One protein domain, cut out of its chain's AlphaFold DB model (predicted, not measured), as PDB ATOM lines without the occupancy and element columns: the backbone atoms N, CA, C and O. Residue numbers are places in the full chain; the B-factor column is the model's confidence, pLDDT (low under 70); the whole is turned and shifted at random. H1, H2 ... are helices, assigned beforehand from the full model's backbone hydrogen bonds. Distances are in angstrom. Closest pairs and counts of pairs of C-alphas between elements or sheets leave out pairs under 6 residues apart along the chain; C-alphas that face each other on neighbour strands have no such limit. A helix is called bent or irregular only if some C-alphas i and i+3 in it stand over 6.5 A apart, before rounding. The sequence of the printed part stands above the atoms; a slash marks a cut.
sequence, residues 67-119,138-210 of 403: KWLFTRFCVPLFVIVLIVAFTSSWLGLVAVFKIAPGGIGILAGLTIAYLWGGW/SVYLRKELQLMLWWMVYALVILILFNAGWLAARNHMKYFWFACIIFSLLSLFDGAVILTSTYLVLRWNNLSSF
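Overview. This is residues 67 to 119 and 138 to 210 of the 403 residues of the protein "RGS domain-containing protein" of Reticulomyxa filosa (UniProt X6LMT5). Two long helical hairpins, H1 with H2 and H3 with H4, stand side by side with their long axes running roughly along the same line, loosely set with few contacts between them. Between the hairpins, H2 and H3 are near each other, and the turn at residues 167 to 174, where H3 passes to H4, sticks out at one end. The printed part has 126 residues with four named helices, in the order H1, H2, H3, H4, and no named strand; the class is all helix. The whole is loose, with a radius of gyration of the C-alphas of 17.2 A, and elongated, spanning 54 by 32 by 23 A.

Arrangement. H1, residues 67 to 90, touches H2, residues 94 to 119, with its residues 78 to 89 alone. The closest C-alphas of the two are those of Ser 89 and Phe 97, 5.7 A apart. They run opposite ways at a shallow tilt of 18 degrees and form a helical hairpin. H3, residues 138 to 168, is near H2, with 7 pairs of C-alphas within 10 A and no pair within 8 A. H3 touches H4, residues 173 to 204, in a second helical hairpin; their closest C-alphas are those of Glu 144 and Ser 197, 7.0 A apart. These two run opposite ways at a shallow tilt of 4 degrees. H1 is apart from H3 and H4, and H2 is apart from H4. In H3 every O i to N i+4 pair is within hydrogen-bond range; in H1 18 of 20 are, in H2 20 of 22 and in H4 26 of 28.

Along the chain. H1 begins at C-alpha 67, (39.248, 26.515, -12.150), and is 34.0 A long from first to last C-alpha. H2 is 38.5 A long and only just irregular: C-alphas 98 and 101 are 6.8 A apart. H3 is 44.5 A long and begins at C-alpha 138, (41.836, 14.053, -18.404). H4, the longest helix with 32 residues, is 47.5 A long and ends at C-alpha 204, (43.607, 4.199, -10.428); it is only just irregular, with C-alphas 174 and 177 6.55 A apart.

Size, cuts and confidence. The two C-alphas farthest apart are those of Asn 171 and Ser 209, at 55.2 A. Residues 120 to 137 are cut out and not printed, and C-alphas 119 and 138 are 14.1 A apart across this cut. The links H1 to H2 and H3 to H4 are tight. Residues 167 to 174 stand free. The mean pLDDT of the printed part is 73.1; 29 residues are under 70, among them residues 67 to 77, 138 to 142 and 207 to 210.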
ATOM      1  N   LYS A  67      40.399  27.404 -12.386       59.00
ATOM      2  CA  LYS A  67      39.248  26.515 -12.150       59.00
ATOM      3  C   LYS A  67      39.471  25.566 -10.976       59.00
ATOM      4  O   LYS A  67      38.544  25.301 -10.223       59.00
ATOM      5  N   TRP A  68      40.698  25.072 -10.829       63.91
ATOM      6  CA  TRP A  68      41.100  24.202  -9.727       63.91
ATOM      7  C   TRP A  68      41.148  24.982  -8.411       63.91
ATOM      8  O   TRP A  68      40.568  24.547  -7.414       63.91
ATOM      9  N   LEU A  69      41.756  26.174  -8.445       58.09
ATOM     10  CA  LEU A  69      41.823  27.077  -7.300       58.09
ATOM     11  C   LEU A  69      40.412  27.491  -6.866       58.09
ATOM     12  O   LEU A  69      40.093  27.394  -5.693       58.09
ATOM     13  N   PHE A  70      39.526  27.797  -7.817       64.88
ATOM     14  CA  PHE A  70      38.117  28.087  -7.562       64.88
ATOM     15  C   PHE A  70      37.396  26.909  -6.892       64.88
ATOM     16  O   PHE A  70      36.799  27.089  -5.843       64.88
ATOM     17  N   THR A  71      37.503  25.676  -7.401       63.81
ATOM     18  CA  THR A  71      36.848  24.525  -6.744       63.81
ATOM     19  C   THR A  71      37.383  24.231  -5.342       63.81
ATOM     20  O   THR A  71      36.630  23.773  -4.493       63.81
ATOM     21  N   ARG A  72      38.667  24.491  -5.069       62.69
ATOM     22  CA  ARG A  72      39.291  24.176  -3.775       62.69
ATOM     23  C   ARG A  72      39.291  25.342  -2.786       62.69
ATOM     24  O   ARG A  72      39.464  25.081  -1.608       62.69
ATOM     25  N   PHE A  73      39.064  26.581  -3.227       64.12
ATOM     26  CA  PHE A  73      38.832  27.736  -2.351       64.12
ATOM     27  C   PHE A  73      37.347  28.027  -2.178       64.12
ATOM     28  O   PHE A  73      36.891  28.177  -1.052       64.12
ATOM     29  N   CYS A  74      36.571  28.076  -3.261       68.44
ATOM     30  CA  CYS A  74      35.167  28.468  -3.187       68.44
ATOM     31  C   CYS A  74      34.305  27.410  -2.504       68.44
ATOM     32  O   CYS A  74      33.376  27.794  -1.808       68.44
ATOM     33  N   VAL A  75      34.618  26.111  -2.625       67.69
ATOM     34  CA  VAL A  75      33.859  25.063  -1.915       67.69
ATOM     35  C   VAL A  75      34.100  25.123  -0.397       67.69
ATOM     36  O   VAL A  75      33.119  25.215   0.334       67.69
ATOM     37  N   PRO A  76      35.341  25.178   0.128       68.25
ATOM     38  CA  PRO A  76      35.543  25.385   1.565       68.25
ATOM     39  C   PRO A  76      35.026  26.732   2.066       68.25
ATOM     40  O   PRO A  76      34.452  26.794   3.147       68.25
ATOM     41  N   LEU A  77      35.170  27.808   1.284       68.31
ATOM     42  CA  LEU A  77      34.643  29.123   1.653       68.31
ATOM     43  C   LEU A  77      33.109  29.107   1.719       68.31
ATOM     44  O   LEU A  77      32.526  29.706   2.613       68.31
ATOM     45  N   PHE A  78      32.458  28.357   0.831       70.69
ATOM     46  CA  PHE A  78      31.020  28.106   0.867       70.69
ATOM     47  C   PHE A  78      30.601  27.335   2.125       70.69
ATOM     48  O   PHE A  78      29.646  27.730   2.791       70.69
ATOM     49  N   VAL A  79      31.349  26.293   2.499       71.94
ATOM     50  CA  VAL A  79      31.124  25.547   3.749       71.94
ATOM     51  C   VAL A  79      31.310  26.451   4.973       71.94
ATOM     52  O   VAL A  79      30.482  26.427   5.876       71.94
ATOM     53  N   ILE A  80      32.335  27.310   4.992       72.38
ATOM     54  CA  ILE A  80      32.555  28.279   6.078       72.38
ATOM     55  C   ILE A  80      31.395  29.276   6.166       72.38
ATOM     56  O   ILE A  80      30.897  29.531   7.258       72.38
ATOM     57  N   VAL A  81      30.924  29.812   5.037       73.94
ATOM     58  CA  VAL A  81      29.773  30.730   5.012       73.94
ATOM     59  C   VAL A  81      28.501  30.034   5.506       73.94
ATOM     60  O   VAL A  81      27.734  30.649   6.244       73.94
ATOM     61  N   LEU A  82      28.299  28.752   5.185       73.12
ATOM     62  CA  LEU A  82      27.210  27.941   5.742       73.12
ATOM     63  C   LEU A  82      27.327  27.784   7.263       73.12
ATOM     64  O   LEU A  82      26.341  27.985   7.967       73.12
ATOM     65  N   ILE A  83      28.525  27.479   7.773       75.38
ATOM     66  CA  ILE A  83      28.779  27.359   9.216       75.38
ATOM     67  C   ILE A  83      28.497  28.692   9.917       75.38
ATOM     68  O   ILE A  83      27.778  28.711  10.909       75.38
ATOM     69  N   VAL A  84      29.004  29.808   9.384       73.50
ATOM     70  CA  VAL A  84      28.789  31.152   9.945       73.50
ATOM     71  C   VAL A  84      27.314  31.541   9.909       73.50
ATOM     72  O   VAL A  84      26.803  32.093  10.880       73.50
ATOM     73  N   ALA A  85      26.596  31.236   8.828       74.38
ATOM     74  CA  ALA A  85      25.160  31.486   8.740       74.38
ATOM     75  C   ALA A  85      24.381  30.697   9.804       74.38
ATOM     76  O   ALA A  85      23.474  31.233  10.443       74.38
ATOM     77  N   PHE A  86      24.773  29.441  10.029       73.44
ATOM     78  CA  PHE A  86      24.151  28.561  11.010       73.44
ATOM     79  C   PHE A  86      24.438  29.006  12.452       73.44
ATOM     80  O   PHE A  86      23.517  29.125  13.260       73.44
ATOM     81  N   THR A  87      25.689  29.340  12.778       74.25
ATOM     82  CA  THR A  87      26.061  29.849  14.110       74.25
ATOM     83  C   THR A  87      25.473  31.232  14.382       74.25
ATOM     84  O   THR A  87      25.072  31.523  15.505       74.25
ATOM     85  N   SER A  88      25.327  32.072  13.356       71.94
ATOM     86  CA  SER A  88      24.646  33.368  13.480       71.94
ATOM     87  C   SER A  88      23.155  33.204  13.785       71.94
ATOM     88  O   SER A  88      22.599  33.989  14.553       71.94
ATOM     89  N   SER A  89      22.514  32.164  13.239       72.19
ATOM     90  CA  SER A  89      21.140  31.798  13.605       72.19
ATOM     91  C   SER A  89      21.037  31.388  15.072       72.19
ATOM     92  O   SER A  89      20.082  31.770  15.742       72.19
ATOM     93  N   TRP A  90      22.020  30.634  15.573       73.62
ATOM     94  CA  TRP A  90      22.086  30.230  16.978       73.62
ATOM     95  C   TRP A  90      22.198  31.432  17.922       73.62
ATOM     96  O   TRP A  90      21.562  31.470  18.969       73.62
ATOM     97  N   LEU A  91      22.979  32.439  17.528       81.62
ATOM     98  CA  LEU A  91      23.214  33.661  18.302       81.62
ATOM     99  C   LEU A  91      22.067  34.685  18.211       81.62
ATOM    100  O   LEU A  91      22.184  35.777  18.761       81.62
ATOM    101  N   GLY A  92      20.975  34.375  17.506       85.62
ATOM    102  CA  GLY A  92      19.843  35.291  17.351       85.62
ATOM    103  C   GLY A  92      20.122  36.488  16.432       85.62
ATOM    104  O   GLY A  92      19.379  37.468  16.452       85.62
ATOM    105  N   LEU A  93      21.158  36.428  15.588       82.88
ATOM    106  CA  LEU A  93      21.472  37.479  14.613       82.88
ATOM    107  C   LEU A  93      20.553  37.362  13.385       82.88
ATOM    108  O   LEU A  93      20.957  36.938  12.298       82.88
ATOM    109  N   VAL A  94      19.291  37.768  13.561       77.38
ATOM    110  CA  VAL A  94      18.199  37.623  12.576       77.38
ATOM    111  C   VAL A  94      18.535  38.249  11.211       77.38
ATOM    112  O   VAL A  94      18.100  37.746  10.175       77.38
ATOM    113  N   ALA A  95      19.327  39.325  11.182       73.94
ATOM    114  CA  ALA A  95      19.714  40.003   9.944       73.94
ATOM    115  C   ALA A  95      20.670  39.165   9.073       73.94
ATOM    116  O   ALA A  95      20.459  39.046   7.866       73.94
ATOM    117  N   VAL A  96      21.677  38.528   9.679       69.50
ATOM    118  CA  VAL A  96      22.662  37.694   8.964       69.50
ATOM    119  C   VAL A  96      21.986  36.452   8.389       69.50
ATOM    120  O   VAL A  96      22.223  36.080   7.239       69.50
ATOM    121  N   PHE A  97      21.062  35.868   9.152       69.19
ATOM    122  CA  PHE A  97      20.293  34.698   8.740       69.19
ATOM    123  C   PHE A  97      19.388  34.956   7.526       69.19
ATOM    124  O   PHE A  97      19.221  34.075   6.688       69.19
ATOM    125  N   LYS A  98      18.826  36.164   7.382       74.06
ATOM    126  CA  LYS A  98      17.983  36.509   6.223       74.06
ATOM    127  C   LYS A  98      18.786  36.716   4.935       74.06
ATOM    128  O   LYS A  98      18.270  36.458   3.852       74.06
ATOM    129  N   ILE A  99      20.033  37.174   5.043       73.88
ATOM    130  CA  ILE A  99      20.867  37.549   3.889       73.88
ATOM    131  C   ILE A  99      21.718  36.363   3.405       73.88
ATOM    132  O   ILE A  99      21.915  36.186   2.200       73.88
ATOM    133  N   ALA A 100      22.193  35.517   4.324       75.19
ATOM    134  CA  ALA A 100      23.126  34.439   4.007       75.19
ATOM    135  C   ALA A 100      22.597  33.398   2.995       75.19
ATOM    136  O   ALA A 100      23.338  33.085   2.061       75.19
ATOM    137  N   PRO A 101      21.345  32.901   3.067       72.06
ATOM    138  CA  PRO A 101      20.829  31.919   2.108       72.06
ATOM    139  C   PRO A 101      20.785  32.462   0.675       72.06
ATOM    140  O   PRO A 101      21.112  31.743  -0.269       72.06
ATOM    141  N   GLY A 102      20.447  33.746   0.513       74.06
ATOM    142  CA  GLY A 102      20.466  34.424  -0.785       74.06
ATOM    143  C   GLY A 102      21.882  34.534  -1.350       74.06
ATOM    144  O   GLY A 102      22.114  34.192  -2.509       74.06
ATOM    145  N   GLY A 103      22.854  34.925  -0.518       75.94
ATOM    146  CA  GLY A 103      24.264  34.990  -0.913       75.94
ATOM    147  C   GLY A 103      24.839  33.624  -1.307       75.94
ATOM    148  O   GLY A 103      25.486  33.501  -2.346       75.94
ATOM    149  N   ILE A 104      24.538  32.588  -0.521       76.12
ATOM    150  CA  ILE A 104      24.923  31.188  -0.759       76.12
ATOM    151  C   ILE A 104      24.319  30.681  -2.075       76.12
ATOM    152  O   ILE A 104      25.033  30.112  -2.901       76.12
ATOM    153  N   GLY A 105      23.029  30.938  -2.312       75.25
ATOM    154  CA  GLY A 105      22.341  30.557  -3.547       75.25
ATOM    155  C   GLY A 105      22.941  31.214  -4.792       75.25
ATOM    156  O   GLY A 105      23.164  30.537  -5.796       75.25
ATOM    157  N   ILE A 106      23.284  32.503  -4.716       76.62
ATOM    158  CA  ILE A 106      23.941  33.229  -5.814       76.62
ATOM    159  C   ILE A 106      25.346  32.668  -6.074       76.62
ATOM    160  O   ILE A 106      25.694  32.407  -7.225       76.62
ATOM    161  N   LEU A 107      26.145  32.418  -5.033       74.94
ATOM    162  CA  LEU A 107      27.495  31.850  -5.162       74.94
ATOM    163  C   LEU A 107      27.481  30.433  -5.752       74.94
ATOM    164  O   LEU A 107      28.282  30.123  -6.640       74.94
ATOM    165  N   ALA A 108      26.550  29.587  -5.308       75.31
ATOM    166  CA  ALA A 108      26.347  28.252  -5.862       75.31
ATOM    167  C   ALA A 108      25.878  28.322  -7.325       75.31
ATOM    168  O   ALA A 108      26.444  27.649  -8.186       75.31
ATOM    169  N   GLY A 109      24.911  29.193  -7.631       76.62
ATOM    170  CA  GLY A 109      24.414  29.424  -8.986       76.62
ATOM    171  C   GLY A 109      25.506  29.910  -9.941       76.62
ATOM    172  O   GLY A 109      25.655  29.357 -11.029       76.62
ATOM    173  N   LEU A 110      26.336  30.868  -9.517       76.75
ATOM    174  CA  LEU A 110      27.492  31.351 -10.282       76.75
ATOM    175  C   LEU A 110      28.539  30.253 -10.489       76.75
ATOM    176  O   LEU A 110      29.089  30.131 -11.581       76.75
ATOM    177  N   THR A 111      28.778  29.415  -9.479       74.12
ATOM    178  CA  THR A 111      29.704  28.276  -9.569       74.12
ATOM    179  C   THR A 111      29.213  27.237 -10.576       74.12
ATOM    180  O   THR A 111      29.965  26.823 -11.461       74.12
ATOM    181  N   ILE A 112      27.936  26.857 -10.500       75.00
ATOM    182  CA  ILE A 112      27.307  25.913 -11.430       75.00
ATOM    183  C   ILE A 112      27.274  26.508 -12.840       75.00
ATOM    184  O   ILE A 112      27.689  25.840 -13.782       75.00
ATOM    185  N   ALA A 113      26.862  27.767 -13.005       74.38
ATOM    186  CA  ALA A 113      26.841  28.452 -14.297       74.38
ATOM    187  C   ALA A 113      28.245  28.604 -14.901       74.38
ATOM    188  O   ALA A 113      28.408  28.474 -16.112       74.38
ATOM    189  N   TYR A 114      29.279  28.807 -14.086       75.31
ATOM    190  CA  TYR A 114      30.667  28.851 -14.540       75.31
ATOM    191  C   TYR A 114      31.164  27.474 -15.006       75.31
ATOM    192  O   TYR A 114      31.743  27.345 -16.091       75.31
ATOM    193  N   LEU A 115      30.898  26.425 -14.220       71.06
ATOM    194  CA  LEU A 115      31.264  25.049 -14.561       71.06
ATOM    195  C   LEU A 115      30.495  24.553 -15.798       71.06
ATOM    196  O   LEU A 115      31.091  23.974 -16.708       71.06
ATOM    197  N   TRP A 116      29.197  24.850 -15.877       74.06
ATOM    198  CA  TRP A 116      28.298  24.428 -16.951       74.06
ATOM    199  C   TRP A 116      28.429  25.283 -18.216       74.06
ATOM    200  O   TRP A 116      28.473  24.753 -19.326       74.06
ATOM    201  N   GLY A 117      28.551  26.603 -18.085       66.88
ATOM    202  CA  GLY A 117      28.775  27.541 -19.191       66.88
ATOM    203  C   GLY A 117      30.151  27.357 -19.831       66.88
ATOM    204  O   GLY A 117      30.284  27.393 -21.057       66.88
ATOM    205  N   GLY A 118      31.166  27.023 -19.026       63.06
ATOM    206  CA  GLY A 118      32.453  26.554 -19.534       63.06
ATOM    207  C   GLY A 118      32.330  25.254 -20.339       63.06
ATOM    208  O   GLY A 118      33.024  25.089 -21.341       63.06
ATOM    209  N   TRP A 119      31.424  24.357 -19.941       57.47
ATOM    210  CA  TRP A 119      31.190  23.059 -20.581       57.47
ATOM    211  C   TRP A 119      30.362  23.152 -21.874       57.47
ATOM    212  O   TRP A 119      30.689  22.494 -22.865       57.47
ATOM    213  N   SER A 138      43.133  13.443 -18.073       55.38
ATOM    214  CA  SER A 138      41.836  14.053 -18.404       55.38
ATOM    215  C   SER A 138      40.673  13.065 -18.304       55.38
ATOM    216  O   SER A 138      39.546  13.491 -18.069       55.38
ATOM    217  N   VAL A 139      40.919  11.757 -18.439       60.16
ATOM    218  CA  VAL A 139      39.872  10.736 -18.295       60.16
ATOM    219  C   VAL A 139      39.504  10.548 -16.823       60.16
ATOM    220  O   VAL A 139      38.321  10.609 -16.484       60.16
ATOM    221  N   TYR A 140      40.495  10.383 -15.944       63.97
ATOM    222  CA  TYR A 140      40.268  10.175 -14.511       63.97
ATOM    223  C   TYR A 140      39.811  11.450 -13.805       63.97
ATOM    224  O   TYR A 140      38.818  11.412 -13.086       63.97
ATOM    225  N   LEU A 141      40.426  12.595 -14.110       67.50
ATOM    226  CA  LEU A 141      40.004  13.891 -13.582       67.50
ATOM    227  C   LEU A 141      38.577  14.227 -14.017       67.50
ATOM    228  O   LEU A 141      37.809  14.783 -13.244       67.50
ATOM    229  N   ARG A 142      38.184  13.878 -15.248       68.12
ATOM    230  CA  ARG A 142      36.807  14.090 -15.711       68.12
ATOM    231  C   ARG A 142      35.816  13.209 -14.963       68.12
ATOM    232  O   ARG A 142      34.753  13.708 -14.615       68.12
ATOM    233  N   LYS A 143      36.156  11.942 -14.710       74.44
ATOM    234  CA  LYS A 143      35.326  11.038 -13.901       74.44
ATOM    235  C   LYS A 143      35.215  11.530 -12.455       74.44
ATOM    236  O   LYS A 143      34.113  11.569 -11.926       74.44
ATOM    237  N   GLU A 144      36.319  11.973 -11.855       71.88
ATOM    238  CA  GLU A 144      36.343  12.540 -10.501       71.88
ATOM    239  C   GLU A 144      35.504  13.822 -10.414       71.88
ATOM    240  O   GLU A 144      34.662  13.956  -9.530       71.88
ATOM    241  N   LEU A 145      35.656  14.739 -11.376       72.69
ATOM    242  CA  LEU A 145      34.897  15.989 -11.405       72.69
ATOM    243  C   LEU A 145      33.400  15.745 -11.646       72.69
ATOM    244  O   LEU A 145      32.570  16.450 -11.081       72.69
ATOM    245  N   GLN A 146      33.046  14.749 -12.466       77.00
ATOM    246  CA  GLN A 146      31.656  14.327 -12.659       77.00
ATOM    247  C   GLN A 146      31.067  13.733 -11.380       77.00
ATOM    248  O   GLN A 146      29.944  14.082 -11.030       77.00
ATOM    249  N   LEU A 147      31.828  12.894 -10.673       77.81
ATOM    250  CA  LEU A 147      31.414  12.316  -9.397       77.81
ATOM    251  C   LEU A 147      31.199  13.412  -8.342       77.81
ATOM    252  O   LEU A 147      30.144  13.456  -7.719       77.81
ATOM    253  N   MET A 148      32.146  14.345  -8.197       74.44
ATOM    254  CA  MET A 148      32.011  15.482  -7.277       74.44
ATOM    255  C   MET A 148      30.823  16.380  -7.631       74.44
ATOM    256  O   MET A 148      30.092  16.810  -6.743       74.44
ATOM    257  N   LEU A 149      30.602  16.658  -8.920       75.06
ATOM    258  CA  LEU A 149      29.463  17.464  -9.360       75.06
ATOM    259  C   LEU A 149      28.132  16.772  -9.039       75.06
ATOM    260  O   LEU A 149      27.209  17.429  -8.570       75.06
ATOM    261  N   TRP A 150      28.041  15.459  -9.266       80.00
ATOM    262  CA  TRP A 150      26.846  14.676  -8.954       80.00
ATOM    263  C   TRP A 150      26.537  14.712  -7.452       80.00
ATOM    264  O   TRP A 150      25.397  14.963  -7.065       80.00
ATOM    265  N   TRP A 151      27.567  14.591  -6.609       77.69
ATOM    266  CA  TRP A 151      27.420  14.713  -5.159       77.69
ATOM    267  C   TRP A 151      27.015  16.111  -4.695       77.69
ATOM    268  O   TRP A 151      26.146  16.227  -3.836       77.69
ATOM    269  N   MET A 152      27.560  17.177  -5.292       73.75
ATOM    270  CA  MET A 152      27.117  18.540  -4.971       73.75
ATOM    271  C   MET A 152      25.647  18.770  -5.333       73.75
ATOM    272  O   MET A 152      24.926  19.420  -4.580       73.75
ATOM    273  N   VAL A 153      25.182  18.229  -6.464       76.50
ATOM    274  CA  VAL A 153      23.765  18.308  -6.849       76.50
ATOM    275  C   VAL A 153      22.893  17.536  -5.858       76.50
ATOM    276  O   VAL A 153      21.868  18.054  -5.428       76.50
ATOM    277  N   TYR A 154      23.312  16.337  -5.450       79.50
ATOM    278  CA  TYR A 154      22.607  15.545  -4.442       79.50
ATOM    279  C   TYR A 154      22.492  16.283  -3.097       79.50
ATOM    280  O   TYR A 154      21.392  16.416  -2.558       79.50
ATOM    281  N   ALA A 155      23.597  16.850  -2.600       75.62
ATOM    282  CA  ALA A 155      23.611  17.640  -1.369       75.62
ATOM    283  C   ALA A 155      22.709  18.882  -1.465       75.62
ATOM    284  O   ALA A 155      21.975  19.193  -0.526       75.62
ATOM    285  N   LEU A 156      22.701  19.562  -2.618       74.75
ATOM    286  CA  LEU A 156      21.822  20.704  -2.869       74.75
ATOM    287  C   LEU A 156      20.338  20.307  -2.809       74.75
ATOM    288  O   LEU A 156      19.544  21.023  -2.204       74.75
ATOM    289  N   VAL A 157      19.959  19.168  -3.399       79.25
ATOM    290  CA  VAL A 157      18.576  18.663  -3.354       79.25
ATOM    291  C   VAL A 157      18.156  18.345  -1.919       79.25
ATOM    292  O   VAL A 157      17.083  18.777  -1.500       79.25
ATOM    293  N   ILE A 158      19.008  17.665  -1.142       78.75
ATOM    294  CA  ILE A 158      18.743  17.397   0.282       78.75
ATOM    295  C   ILE A 158      18.547  18.704   1.052       78.75
ATOM    296  O   ILE A 158      17.601  18.824   1.826       78.75
ATOM    297  N   LEU A 159      19.402  19.700   0.812       75.62
ATOM    298  CA  LEU A 159      19.312  20.997   1.474       75.62
ATOM    299  C   LEU A 159      18.004  21.728   1.131       75.62
ATOM    300  O   LEU A 159      17.394  22.334   2.011       75.62
ATOM    301  N   ILE A 160      17.548  21.669  -0.124       76.31
ATOM    302  CA  ILE A 160      16.265  22.255  -0.544       76.31
ATOM    303  C   ILE A 160      15.099  21.558   0.165       76.31
ATOM    304  O   ILE A 160      14.245  22.237   0.735       76.31
ATOM    305  N   LEU A 161      15.079  20.221   0.177       79.88
ATOM    306  CA  LEU A 161      14.040  19.439   0.855       79.88
ATOM    307  C   LEU A 161      14.011  19.720   2.361       79.88
ATOM    308  O   LEU A 161      12.940  19.897   2.940       79.88
ATOM    309  N   PHE A 162      15.186  19.832   2.982       77.31
ATOM    310  CA  PHE A 162      15.325  20.188   4.388       77.31
ATOM    311  C   PHE A 162      14.748  21.578   4.688       77.31
ATOM    312  O   PHE A 162      13.944  21.726   5.607       77.31
ATOM    313  N   ASN A 163      15.094  22.592   3.886       74.69
ATOM    314  CA  ASN A 163      14.554  23.944   4.054       74.69
ATOM    315  C   ASN A 163      13.035  23.994   3.834       74.69
ATOM    316  O   ASN A 163      12.342  24.699   4.564       74.69
ATOM    317  N   ALA A 164      12.506  23.238   2.868       76.62
ATOM    318  CA  ALA A 164      11.064  23.136   2.641       76.62
ATOM    319  C   ALA A 164      10.342  22.512   3.849       76.62
ATOM    320  O   ALA A 164       9.331  23.047   4.302       76.62
ATOM    321  N   GLY A 165      10.900  21.437   4.418       78.00
ATOM    322  CA  GLY A 165      10.389  20.823   5.646       78.00
ATOM    323  C   GLY A 165      10.446  21.773   6.843       78.00
ATOM    324  O   GLY A 165       9.478  21.885   7.594       78.00
ATOM    325  N   TRP A 166      11.540  22.526   6.983       75.88
ATOM    326  CA  TRP A 166      11.690  23.545   8.023       75.88
ATOM    327  C   TRP A 166      10.652  24.670   7.898       75.88
ATOM    328  O   TRP A 166      10.008  25.035   8.881       75.88
ATOM    329  N   LEU A 167      10.446  25.196   6.687       73.88
ATOM    330  CA  LEU A 167       9.444  26.228   6.394       73.88
ATOM    331  C   LEU A 167       8.016  25.757   6.696       73.88
ATOM    332  O   LEU A 167       7.217  26.536   7.219       73.88
ATOM    333  N   ALA A 168       7.706  24.492   6.407       78.31
ATOM    334  CA  ALA A 168       6.417  23.888   6.735       78.31
ATOM    335  C   ALA A 168       6.213  23.720   8.256       78.31
ATOM    336  O   ALA A 168       5.088  23.780   8.745       78.31
ATOM    337  N   ALA A 169       7.297  23.575   9.023       75.56
ATOM    338  CA  ALA A 169       7.291  23.277  10.455       75.56
ATOM    339  C   ALA A 169       7.379  24.518  11.374       75.56
ATOM    340  O   ALA A 169       7.890  24.433  12.494       75.56
ATOM    341  N   ARG A 170       6.858  25.667  10.923       63.34
ATOM    342  CA  ARG A 170       7.084  27.030  11.458       63.34
ATOM    343  C   ARG A 170       6.887  27.244  12.977       63.34
ATOM    344  O   ARG A 170       7.376  28.245  13.484       63.34
ATOM    345  N   ASN A 171       6.232  26.327  13.702       72.31
ATOM    346  CA  ASN A 171       5.888  26.464  15.129       72.31
ATOM    347  C   ASN A 171       6.412  25.347  16.061       72.31
ATOM    348  O   ASN A 171       5.968  25.250  17.206       72.31
ATOM    349  N   HIS A 172       7.345  24.487  15.634       64.62
ATOM    350  CA  HIS A 172       7.743  23.337  16.458       64.62
ATOM    351  C   HIS A 172       9.257  23.216  16.684       64.62
ATOM    352  O   HIS A 172       9.990  22.662  15.869       64.62
ATOM    353  N   MET A 173       9.697  23.580  17.895       62.94
ATOM    354  CA  MET A 173      11.027  23.257  18.454       62.94
ATOM    355  C   MET A 173      11.367  21.753  18.405       62.94
ATOM    356  O   MET A 173      12.534  21.377  18.461       62.94
ATOM    357  N   LYS A 174      10.368  20.873  18.242       70.56
ATOM    358  CA  LYS A 174      10.551  19.414  18.127       70.56
ATOM    359  C   LYS A 174      11.384  18.995  16.905       70.56
ATOM    360  O   LYS A 174      12.013  17.943  16.945       70.56
ATOM    361  N   TYR A 175      11.450  19.818  15.856       70.12
ATOM    362  CA  TYR A 175      12.235  19.514  14.650       70.12
ATOM    363  C   TYR A 175      13.721  19.877  14.766       70.12
ATOM    364  O   TYR A 175      14.508  19.514  13.895       70.12
ATOM    365  N   PHE A 176      14.133  20.534  15.855       70.00
ATOM    366  CA  PHE A 176      15.539  20.843  16.109       70.00
ATOM    367  C   PHE A 176      16.403  19.573  16.189       70.00
ATOM    368  O   PHE A 176      17.446  19.488  15.546       70.00
ATOM    369  N   TRP A 177      15.925  18.538  16.887       77.31
ATOM    370  CA  TRP A 177      16.620  17.248  16.967       77.31
ATOM    371  C   TRP A 177      16.769  16.578  15.598       77.31
ATOM    372  O   TRP A 177      17.825  16.032  15.285       77.31
ATOM    373  N   PHE A 178      15.739  16.677  14.757       75.56
ATOM    374  CA  PHE A 178      15.777  16.154  13.393       75.56
ATOM    375  C   PHE A 178      16.832  16.872  12.542       75.56
ATOM    376  O   PHE A 178      17.587  16.224  11.820       75.56
ATOM    377  N   ALA A 179      16.948  18.197  12.687       75.12
ATOM    378  CA  ALA A 179      17.996  18.977  12.040       75.12
ATOM    379  C   ALA A 179      19.397  18.536  12.482       75.12
ATOM    380  O   ALA A 179      20.237  18.259  11.628       75.12
ATOM    381  N   CYS A 180      19.644  18.404  13.789       76.44
ATOM    382  CA  CYS A 180      20.938  17.952  14.310       76.44
ATOM    383  C   CYS A 180      21.345  16.584  13.742       76.44
ATOM    384  O   CYS A 180      22.474  16.431  13.279       76.44
ATOM    385  N   ILE A 181      20.417  15.621  13.706       81.31
ATOM    386  CA  ILE A 181      20.672  14.283  13.153       81.31
ATOM    387  C   ILE A 181      21.001  14.367  11.657       81.31
ATOM    388  O   ILE A 181      21.991  13.784  11.214       81.31
ATOM    389  N   ILE A 182      20.219  15.120  10.877       79.06
ATOM    390  CA  ILE A 182      20.463  15.274   9.437       79.06
ATOM    391  C   ILE A 182      21.818  15.932   9.162       79.06
ATOM    392  O   ILE A 182      22.544  15.460   8.292       79.06
ATOM    393  N   PHE A 183      22.197  16.979   9.901       78.25
ATOM    394  CA  PHE A 183      23.490  17.642   9.700       78.25
ATOM    395  C   PHE A 183      24.672  16.732  10.039       78.25
ATOM    396  O   PHE A 183      25.659  16.713   9.301       78.25
ATOM    397  N   SER A 184      24.574  15.939  11.108       79.88
ATOM    398  CA  SER A 184      25.599  14.944  11.436       79.88
ATOM    399  C   SER A 184      25.727  13.880  10.346       79.88
ATOM    400  O   SER A 184      26.843  13.540   9.953       79.88
ATOM    401  N   LEU A 185      24.603  13.397   9.806       79.88
ATOM    402  CA  LEU A 185      24.603  12.443   8.697       79.88
ATOM    403  C   LEU A 185      25.188  13.047   7.417       79.88
ATOM    404  O   LEU A 185      25.965  12.377   6.741       79.88
ATOM    405  N   LEU A 186      24.875  14.306   7.103       78.50
ATOM    406  CA  LEU A 186      25.419  15.000   5.935       78.50
ATOM    407  C   LEU A 186      26.940  15.196   6.054       78.50
ATOM    408  O   LEU A 186      27.665  14.967   5.094       78.50
ATOM    409  N   SER A 187      27.434  15.531   7.248       77.94
ATOM    410  CA  SER A 187      28.872  15.660   7.520       77.94
ATOM    411  C   SER A 187      29.618  14.324   7.383       77.94
ATOM    412  O   SER A 187      30.661  14.247   6.731       77.94
ATOM    413  N   LEU A 188      29.060  13.240   7.939       80.25
ATOM    414  CA  LEU A 188      29.605  11.887   7.758       80.25
ATOM    415  C   LEU A 188      29.617  11.482   6.282       80.25
ATOM    416  O   LEU A 188      30.586  10.893   5.798       80.25
ATOM    417  N   PHE A 189      28.546  11.824   5.573       80.50
ATOM    418  CA  PHE A 189      28.406  11.573   4.153       80.50
ATOM    419  C   PHE A 189      29.478  12.316   3.333       80.50
ATOM    420  O   PHE A 189      30.171  11.689   2.528       80.50
ATOM    421  N   ASP A 190      29.707  13.605   3.594       75.75
ATOM    422  CA  ASP A 190      30.774  14.391   2.957       75.75
ATOM    423  C   ASP A 190      32.162  13.788   3.220       75.75
ATOM    424  O   ASP A 190      32.979  13.647   2.302       75.75
ATOM    425  N   GLY A 191      32.420  13.354   4.458       77.38
ATOM    426  CA  GLY A 191      33.643  12.637   4.819       77.38
ATOM    427  C   GLY A 191      33.835  11.357   4.000       77.38
ATOM    428  O   GLY A 191      34.917  11.118   3.456       77.38
ATOM    429  N   ALA A 192      32.777  10.558   3.837       79.06
ATOM    430  CA  ALA A 192      32.806   9.337   3.036       79.06
ATOM    431  C   ALA A 192      33.055   9.618   1.543       79.06
ATOM    432  O   ALA A 192      33.821   8.896   0.899       79.06
ATOM    433  N   VAL A 193      32.476  10.685   0.981       79.38
ATOM    434  CA  VAL A 193      32.725  11.099  -0.413       79.38
ATOM    435  C   VAL A 193      34.187  11.488  -0.619       79.38
ATOM    436  O   VAL A 193      34.809  11.057  -1.592       79.38
ATOM    437  N   ILE A 194      34.769  12.251   0.308       76.88
ATOM    438  CA  ILE A 194      36.185  12.634   0.243       76.88
ATOM    439  C   ILE A 194      37.080  11.394   0.340       76.88
ATOM    440  O   ILE A 194      38.024  11.248  -0.440       76.88
ATOM    441  N   LEU A 195      36.791  10.475   1.264       77.31
ATOM    442  CA  LEU A 195      37.566   9.242   1.432       77.31
ATOM    443  C   LEU A 195      37.471   8.331   0.204       77.31
ATOM    444  O   LEU A 195      38.487   7.822  -0.271       77.31
ATOM    445  N   THR A 196      36.278   8.156  -0.360       78.88
ATOM    446  CA  THR A 196      36.072   7.318  -1.550       78.88
ATOM    447  C   THR A 196      36.696   7.929  -2.801       78.88
ATOM    448  O   THR A 196      37.337   7.201  -3.562       78.88
ATOM    449  N   SER A 197      36.604   9.250  -3.001       78.00
ATOM    450  CA  SER A 197      37.283   9.914  -4.122       78.00
ATOM    451  C   SER A 197      38.798   9.752  -4.013       78.00
ATOM    452  O   SER A 197      39.466   9.419  -4.988       78.00
ATOM    453  N   THR A 198      39.333   9.911  -2.803       74.19
ATOM    454  CA  THR A 198      40.752   9.711  -2.490       74.19
ATOM    455  C   THR A 198      41.200   8.290  -2.807       74.19
ATOM    456  O   THR A 198      42.184   8.083  -3.517       74.19
ATOM    457  N   TYR A 199      40.450   7.304  -2.316       79.06
ATOM    458  CA  TYR A 199      40.735   5.893  -2.535       79.06
ATOM    459  C   TYR A 199      40.714   5.529  -4.024       79.06
ATOM    460  O   TYR A 199      41.621   4.848  -4.502       79.06
ATOM    461  N   LEU A 200      39.720   6.011  -4.779       78.69
ATOM    462  CA  LEU A 200      39.631   5.770  -6.221       78.69
ATOM    463  C   LEU A 200      40.843   6.331  -6.961       78.69
ATOM    464  O   LEU A 200      41.405   5.641  -7.807       78.69
ATOM    465  N   VAL A 201      41.293   7.537  -6.608       73.88
ATOM    466  CA  VAL A 201      42.477   8.134  -7.233       73.88
ATOM    467  C   VAL A 201      43.752   7.364  -6.879       73.88
ATOM    468  O   VAL A 201      44.600   7.159  -7.748       73.88
ATOM    469  N   LEU A 202      43.890   6.884  -5.641       70.06
ATOM    470  CA  LEU A 202      45.019   6.030  -5.251       70.06
ATOM    471  C   LEU A 202      45.009   4.699  -6.009       70.06
ATOM    472  O   LEU A 202      46.045   4.269  -6.518       70.06
ATOM    473  N   ARG A 203      43.835   4.072  -6.136       75.44
ATOM    474  CA  ARG A 203      43.654   2.801  -6.842       75.44
ATOM    475  C   ARG A 203      43.914   2.933  -8.340       75.44
ATOM    476  O   ARG A 203      44.617   2.101  -8.897       75.44
ATOM    477  N   TRP A 204      43.395   3.974  -8.992       72.06
ATOM    478  CA  TRP A 204      43.607   4.199 -10.428       72.06
ATOM    479  C   TRP A 204      45.070   4.447 -10.792       72.06
ATOM    480  O   TRP A 204      45.474   4.143 -11.909       72.06
ATOM    481  N   ASN A 205      45.864   4.952  -9.849       68.75
ATOM    482  CA  ASN A 205      47.291   5.190 -10.048       68.75
ATOM    483  C   ASN A 205      48.181   4.031  -9.574       68.75
ATOM    484  O   ASN A 205      49.399   4.193  -9.544       68.75
ATOM    485  N   ASN A 206      47.607   2.886  -9.177       71.19
ATOM    486  CA  ASN A 206      48.338   1.774  -8.551       71.19
ATOM    487  C   ASN A 206      49.195   2.208  -7.340       71.19
ATOM    488  O   ASN A 206      50.183   1.564  -7.001       71.19
ATOM    489  N   LEU A 207      48.814   3.300  -6.667       63.78
ATOM    490  CA  LEU A 207      49.519   3.855  -5.506       63.78
ATOM    491  C   LEU A 207      49.043   3.245  -4.181       63.78
ATOM    492  O   LEU A 207      49.554   3.602  -3.121       63.78
ATOM    493  N   SER A 208      48.084   2.316  -4.210       65.69
ATOM    494  CA  SER A 208      47.581   1.643  -3.006       65.69
ATOM    495  C   SER A 208      48.669   0.854  -2.266       65.69
ATOM    496  O   SER A 208      48.634   0.774  -1.039       65.69
ATOM    497  N   SER A 209      49.674   0.341  -2.985       61.34
ATOM    498  CA  SER A 209      50.852  -0.315  -2.396       61.34
ATOM    499  C   SER A 209      51.731   0.651  -1.590       61.34
ATOM    500  O   SER A 209      52.382   0.255  -0.622       61.34
ATOM    501  N   PHE A 210      51.714   1.940  -1.936       59.78
ATOM    502  CA  PHE A 210      52.484   2.968  -1.247       59.78
ATOM    503  C   PHE A 210      51.852   3.338   0.100       59.78
ATOM    504  O   PHE A 210      52.562   3.528   1.086       59.78
TER     505      PHE A 210